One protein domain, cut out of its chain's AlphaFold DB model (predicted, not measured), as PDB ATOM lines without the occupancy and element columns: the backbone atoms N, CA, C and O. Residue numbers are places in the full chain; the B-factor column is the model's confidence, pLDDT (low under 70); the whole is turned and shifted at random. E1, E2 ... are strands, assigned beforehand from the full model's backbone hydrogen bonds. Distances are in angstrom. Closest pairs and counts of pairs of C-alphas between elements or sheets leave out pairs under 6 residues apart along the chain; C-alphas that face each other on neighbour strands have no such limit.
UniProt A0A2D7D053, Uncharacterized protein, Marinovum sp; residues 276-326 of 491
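This is residues 276 to 326 of the 491 residues of an uncharacterized protein of Marinovum sp (UniProt A0A2D7D053). What shape does the model have? Two small three-stranded sheets follow one another along the longest axis, E1 E2 E3 and then E4 E5 E6, joined by residues 301 to 306, with residues 276 to 280 and 322 to 326 at the two ends. What is it built of? The printed part has 51 residues, with six named strands and no named helix, all strand in class; each sheet, in the order E1 - E2 - E3 or E4 - E5 - E6, is an antiparallel meander, each strand the antiparallel neighbour of the one before. How compact is it? It is loose, with a radius of gyration of the C-alphas of 13.5 A, and elongated, spanning 46 by 24 by 17 A.

Where is the first sheet? E1, residues 281 to 285, begins at C-alpha 281 (-16.532, 38.149, 44.610). E2, residues 288 to 294, is 17.8 A long, and E3 is residues 297 to 300. Where is the second? E4 is residues 307 to 309, E5 312 to 315 and E6 318 to 321, ending at C-alpha 321 (-13.835, 10.239, 44.048).

How do the first strands pair? E1 and E2 form a hairpin, with N 283 and O 291 2.8 A apart; E2 and E3 form another, with N 292 and O 299 at 2.9 A. And the later ones? Hairpin E4 and E5 has N 307 and O 314 at 3.0 A; hairpin E5 and E6 has N 313 and O 320 at 2.8 A. Do the sheets meet? E3 and E4 are only just apart, their closest C-alphas 8.0 A from each other.

How far does it reach? The two C-alphas farthest apart, of Asn 276 and Gly 324, are 46.3 A apart. Are there cuts, long links or low confidence? The printed part has no cut and no long link, and no printed residue is under 70 in pLDDT.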
ATOM      1  N   ASN A 276     -20.234  50.292  40.324       71.19
ATOM      2  CA  ASN A 276     -21.002  49.095  40.080       71.19
ATOM      3  C   ASN A 276     -21.385  48.538  41.465       71.19
ATOM      4  O   ASN A 276     -20.731  48.849  42.459       71.19
ATOM      5  N   ASP A 277     -22.520  47.855  41.521       73.81
ATOM      6  CA  ASP A 277     -23.010  47.121  42.693       73.81
ATOM      7  C   ASP A 277     -23.288  45.709  42.184       73.81
ATOM      8  O   ASP A 277     -24.435  45.285  42.048       73.81
ATOM      9  N   ASN A 278     -22.242  45.072  41.642       82.00
ATOM     10  CA  ASN A 278     -22.414  43.807  40.931       82.00
ATOM     11  C   ASN A 278     -22.538  42.611  41.883       82.00
ATOM     12  O   ASN A 278     -22.839  41.517  41.414       82.00
ATOM     13  N   ASP A 279     -22.362  42.829  43.194       84.69
ATOM     14  CA  ASP A 279     -22.461  41.818  44.254       84.69
ATOM     15  C   ASP A 279     -21.602  40.562  43.976       84.69
ATOM     16  O   ASP A 279     -21.938  39.450  44.399       84.69
ATOM     17  N   ASP A 280     -20.481  40.732  43.263       89.12
ATOM     18  CA  ASP A 280     -19.593  39.640  42.858       89.12
ATOM     19  C   ASP A 280     -18.317  39.603  43.712       89.12
ATOM     20  O   ASP A 280     -17.655  40.615  43.924       89.12
ATOM     21  N   LEU A 281     -17.887  38.408  44.118       90.88
ATOM     22  CA  LEU A 281     -16.532  38.149  44.610       90.88
ATOM     23  C   LEU A 281     -15.729  37.412  43.539       90.88
ATOM     24  O   LEU A 281     -15.962  36.233  43.264       90.88
ATOM     25  N   GLU A 282     -14.742  38.088  42.968       91.06
ATOM     26  CA  GLU A 282     -13.813  37.518  42.001       91.06
ATOM     27  C   GLU A 282     -12.496  37.123  42.679       91.06
ATOM     28  O   GLU A 282     -11.874  37.918  43.389       91.06
ATOM     29  N   PHE A 283     -12.047  35.897  42.421       92.25
ATOM     30  CA  PHE A 283     -10.812  35.326  42.949       92.25
ATOM     31  C   PHE A 283      -9.755  35.277  41.847       92.25
ATOM     32  O   PHE A 283      -9.955  34.622  40.822       92.25
ATOM     33  N   PHE A 284      -8.616  35.929  42.070       92.00
ATOM     34  CA  PHE A 284      -7.467  35.939  41.167       92.00
ATOM     35  C   PHE A 284      -6.268  35.259  41.823       92.00
ATOM     36  O   PHE A 284      -6.025  35.449  43.010       92.00
ATOM     37  N   THR A 285      -5.507  34.489  41.044       93.12
ATOM     38  CA  THR A 285      -4.202  33.928  41.454       93.12
ATOM     39  C   THR A 285      -3.256  33.978  40.259       93.12
ATOM     40  O   THR A 285      -3.666  33.558  39.166       93.12
ATOM     41  N   GLY A 286      -2.019  34.454  40.423       91.75
ATOM     42  CA  GLY A 286      -1.070  34.544  39.306       91.75
ATOM     43  C   GLY A 286      -1.602  35.384  38.138       91.75
ATOM     44  O   GLY A 286      -1.480  34.989  36.977       91.75
ATOM     45  N   GLY A 287      -2.347  36.454  38.434       89.44
ATOM     46  CA  GLY A 287      -2.965  37.360  37.460       89.44
ATOM     47  C   GLY A 287      -4.162  36.793  36.680       89.44
ATOM     48  O   GLY A 287      -4.730  37.499  35.849       89.44
ATOM     49  N   THR A 288      -4.576  35.545  36.925       91.38
ATOM     50  CA  THR A 288      -5.699  34.908  36.215       91.38
ATOM     51  C   THR A 288      -6.925  34.794  37.117       91.38
ATOM     52  O   THR A 288      -6.809  34.362  38.266       91.38
ATOM     53  N   LYS A 289      -8.105  35.149  36.591       92.75
ATOM     54  CA  LYS A 289      -9.387  34.969  37.287       92.75
ATOM     55  C   LYS A 289      -9.718  33.480  37.371       92.75
ATOM     56  O   LYS A 289      -9.823  32.813  36.349       92.75
ATOM     57  N   ARG A 290      -9.849  32.971  38.591       91.88
ATOM     58  CA  ARG A 290     -10.084  31.558  38.911       91.88
ATOM     59  C   ARG A 290     -11.557  31.264  39.142       91.88
ATOM     60  O   ARG A 290     -12.082  30.285  38.623       91.88
ATOM     61  N   ALA A 291     -12.228  32.117  39.906       91.75
ATOM     62  CA  ALA A 291     -13.634  31.934  40.216       91.75
ATOM     63  C   ALA A 291     -14.350  33.266  40.416       91.75
ATOM     64  O   ALA A 291     -13.748  34.243  40.866       91.75
ATOM     65  N   THR A 292     -15.650  33.254  40.152       91.50
ATOM     66  CA  THR A 292     -16.587  34.329  40.460       91.50
ATOM     67  C   THR A 292     -17.706  33.749  41.324       91.50
ATOM     68  O   THR A 292     -18.363  32.787  40.927       91.50
ATOM     69  N   MET A 293     -17.918  34.302  42.515       92.12
ATOM     70  CA  MET A 293     -19.097  34.030  43.338       92.12
ATOM     71  C   MET A 293     -20.040  35.221  43.229       92.12
ATOM     72  O   MET A 293     -19.677  36.312  43.649       92.12
ATOM     73  N   SER A 294     -21.235  34.997  42.700       89.81
ATOM     74  CA  SER A 294     -22.290  35.999  42.579       89.81
ATOM     75  C   SER A 294     -23.521  35.596  43.388       89.81
ATOM     76  O   SER A 294     -23.602  34.502  43.958       89.81
ATOM     77  N   THR A 295     -24.547  36.444  43.367       87.94
ATOM     78  CA  THR A 295     -25.870  36.131  43.932       87.94
ATOM     79  C   THR A 295     -26.557  34.928  43.270       87.94
ATOM     80  O   THR A 295     -27.478  34.353  43.852       87.94
ATOM     81  N   THR A 296     -26.119  34.517  42.076       85.31
ATOM     82  CA  THR A 296     -26.705  33.398  41.320       85.31
ATOM     83  C   THR A 296     -25.899  32.104  41.402       85.31
ATOM     84  O   THR A 296     -26.406  31.060  40.994       85.31
ATOM     85  N   GLY A 297     -24.664  32.133  41.915       85.31
ATOM     86  CA  GLY A 297     -23.859  30.924  42.090       85.31
ATOM     87  C   GLY A 297     -22.352  31.156  42.109       85.31
ATOM     88  O   GLY A 297     -21.873  32.285  42.123       85.31
ATOM     89  N   MET A 298     -21.601  30.054  42.105       89.50
ATOM     90  CA  MET A 298     -20.146  30.052  41.959       89.50
ATOM     91  C   MET A 298     -19.774  29.486  40.591       89.50
ATOM     92  O   MET A 298     -20.146  28.358  40.269       89.50
ATOM     93  N   ILE A 299     -19.032  30.260  39.806       85.19
ATOM     94  CA  ILE A 299     -18.511  29.872  38.496       85.19
ATOM     95  C   ILE A 299     -16.993  29.773  38.610       85.19
ATOM     96  O   ILE A 299     -16.354  30.689  39.122       85.19
ATOM     97  N   PHE A 300     -16.416  28.673  38.131       85.94
ATOM     98  CA  PHE A 300     -14.973  28.549  37.933       85.94
ATOM     99  C   PHE A 300     -14.671  28.984  36.499       85.94
ATOM    100  O   PHE A 300     -15.109  28.342  35.548       85.94
ATOM    101  N   ASP A 301     -14.005  30.127  36.349       79.38
ATOM    102  CA  ASP A 301     -13.789  30.790  35.055       79.38
ATOM    103  C   ASP A 301     -12.619  30.184  34.257       79.38
ATOM    104  O   ASP A 301     -12.430  30.495  33.081       79.38
ATOM    105  N   ASP A 302     -11.831  29.317  34.890       79.56
ATOM    106  CA  ASP A 302     -10.688  28.636  34.294       79.56
ATOM    107  C   ASP A 302     -10.965  27.131  34.221       79.56
ATOM    108  O   ASP A 302     -11.080  26.458  35.244       79.56
ATOM    109  N   ALA A 303     -11.060  26.609  32.994       73.31
ATOM    110  CA  ALA A 303     -11.372  25.206  32.724       73.31
ATOM    111  C   ALA A 303     -10.345  24.235  33.323       73.31
ATOM    112  O   ALA A 303     -10.686  23.103  33.630       73.31
ATOM    113  N   THR A 304      -9.107  24.683  33.550       76.38
ATOM    114  CA  THR A 304      -8.056  23.846  34.146       76.38
ATOM    115  C   THR A 304      -8.178  23.714  35.665       76.38
ATOM    116  O   THR A 304      -7.374  23.030  36.304       76.38
ATOM    117  N   MET A 305      -9.162  24.381  36.275       74.81
ATOM    118  CA  MET A 305      -9.400  24.277  37.704       74.81
ATOM    119  C   MET A 305     -10.154  23.011  38.071       74.81
ATOM    120  O   MET A 305     -11.286  22.774  37.659       74.81
ATOM    121  N   THR A 306      -9.575  22.267  39.002       77.19
ATOM    122  CA  THR A 306     -10.290  21.225  39.725       77.19
ATOM    123  C   THR A 306     -11.203  21.842  40.794       77.19
ATOM    124  O   THR A 306     -10.718  22.495  41.724       77.19
ATOM    125  N   PHE A 307     -12.505  21.547  40.757       82.00
ATOM    126  CA  PHE A 307     -13.381  21.746  41.915       82.00
ATOM    127  C   PHE A 307     -13.353  20.502  42.802       82.00
ATOM    128  O   PHE A 307     -13.829  19.431  42.420       82.00
ATOM    129  N   GLN A 308     -12.809  20.638  44.011       78.75
ATOM    130  CA  GLN A 308     -12.817  19.566  45.002       78.75
ATOM    131  C   GLN A 308     -13.633  19.966  46.234       78.75
ATOM    132  O   GLN A 308     -13.195  20.770  47.055       78.75
ATOM    133  N   ALA A 309     -14.796  19.336  46.405       75.75
ATOM    134  CA  ALA A 309     -15.606  19.433  47.615       75.75
ATOM    135  C   ALA A 309     -15.394  18.175  48.466       75.75
ATOM    136  O   ALA A 309     -16.017  17.127  48.264       75.75
ATOM    137  N   GLY A 310     -14.458  18.248  49.413       81.38
ATOM    138  CA  GLY A 310     -14.077  17.096  50.229       81.38
ATOM    139  C   GLY A 310     -13.478  15.972  49.377       81.38
ATOM    140  O   GLY A 310     -12.350  16.081  48.900       81.38
ATOM    141  N   LYS A 311     -14.210  14.864  49.212       79.38
ATOM    142  CA  LYS A 311     -13.756  13.681  48.455       79.38
ATOM    143  C   LYS A 311     -14.260  13.629  47.011       79.38
ATOM    144  O   LYS A 311     -13.821  12.753  46.272       79.38
ATOM    145  N   ILE A 312     -15.164  14.526  46.621       83.12
ATOM    146  CA  ILE A 312     -15.665  14.622  45.248       83.12
ATOM    147  C   ILE A 312     -14.757  15.582  44.484       83.12
ATOM    148  O   ILE A 312     -14.514  16.694  44.954       83.12
ATOM    149  N   LYS A 313     -14.265  15.140  43.326       84.19
ATOM    150  CA  LYS A 313     -13.447  15.911  42.391       84.19
ATOM    151  C   LYS A 313     -14.198  16.041  41.067       84.19
ATOM    152  O   LYS A 313     -14.531  15.022  40.464       84.19
ATOM    153  N   ILE A 314     -14.440  17.274  40.635       87.25
ATOM    154  CA  ILE A 314     -14.880  17.609  39.278       87.25
ATOM    155  C   ILE A 314     -13.671  18.223  38.574       87.25
ATOM    156  O   ILE A 314     -13.114  19.208  39.062       87.25
ATOM    157  N   ASP A 315     -13.229  17.578  37.501       82.81
ATOM    158  CA  ASP A 315     -12.038  17.948  36.737       82.81
ATOM    159  C   ASP A 315     -12.346  17.782  35.252       82.81
ATOM    160  O   ASP A 315     -12.633  16.661  34.815       82.81
ATOM    161  N   ASP A 316     -12.353  18.892  34.514       83.62
ATOM    162  CA  ASP A 316     -12.899  18.967  33.157       83.62
ATOM    163  C   ASP A 316     -14.298  18.307  33.084       83.62
ATOM    164  O   ASP A 316     -15.229  18.705  33.788       83.62
ATOM    165  N   ASP A 317     -14.427  17.244  32.287       84.69
ATOM    166  CA  ASP A 317     -15.665  16.492  32.060       84.69
ATOM    167  C   ASP A 317     -15.813  15.264  32.984       84.69
ATOM    168  O   ASP A 317     -16.700  14.430  32.791       84.69
ATOM    169  N   THR A 318     -14.930  15.096  33.977       86.31
ATOM    170  CA  THR A 318     -14.892  13.901  34.834       86.31
ATOM    171  C   THR A 318     -15.309  14.202  36.270       86.31
ATOM    172  O   THR A 318     -14.667  14.971  36.984       86.31
ATOM    173  N   ILE A 319     -16.332  13.486  36.746       90.88
ATOM    174  CA  ILE A 319     -16.696  13.424  38.166       90.88
ATOM    175  C   ILE A 319     -16.066  12.165  38.770       90.88
ATOM    176  O   ILE A 319     -16.358  11.047  38.348       90.88
ATOM    177  N   SER A 320     -15.202  12.332  39.770       87.44
ATOM    178  CA  SER A 320     -14.468  11.232  40.407       87.44
ATOM    179  C   SER A 320     -14.401  11.370  41.930       87.44
ATOM    180  O   SER A 320     -14.591  12.445  42.496       87.44
ATOM    181  N   SER A 321     -14.135  10.255  42.615       86.94
ATOM    182  CA  SER A 321     -13.835  10.239  44.048       86.94
ATOM    183  C   SER A 321     -12.323  10.182  44.240       86.94
ATOM    184  O   SER A 321     -11.643   9.388  43.593       86.94
ATOM    185  N   THR A 322     -11.783  10.967  45.171       85.75
ATOM    186  CA  THR A 322     -10.343  10.970  45.500       85.75
ATOM    187  C   THR A 322      -9.934   9.866  46.483       85.75
ATOM    188  O   THR A 322      -8.784   9.786  46.908       85.75
ATOM    189  N   SER A 323     -10.870   8.994  46.865       81.56
ATOM    190  CA  SER A 323     -10.633   7.821  47.718       81.56
ATOM    191  C   SER A 323     -11.561   6.666  47.324       81.56
ATOM    192  O   SER A 323     -12.523   6.880  46.592       81.56
ATOM    193  N   GLY A 324     -11.324   5.452  47.831       76.69
ATOM    194  CA  GLY A 324     -12.122   4.249  47.517       76.69
ATOM    195  C   GLY A 324     -13.558   4.219  48.073       76.69
ATOM    196  O   GLY A 324     -14.033   3.153  48.451       76.69
ATOM    197  N   GLY A 325     -14.221   5.370  48.207       78.62
ATOM    198  CA  GLY A 325     -15.622   5.484  48.615       78.62
ATOM    199  C   GLY A 325     -16.605   5.363  47.445       78.62
ATOM    200  O   GLY A 325     -16.210   5.281  46.286       78.62
ATOM    201  N   VAL A 326     -17.898   5.380  47.767       85.06
ATOM    202  CA  VAL A 326     -19.003   5.373  46.796       85.06
ATOM    203  C   VAL A 326     -19.395   6.813  46.456       85.06
ATOM    204  O   VAL A 326     -19.519   7.640  47.360       85.06
TER     205      VAL A 326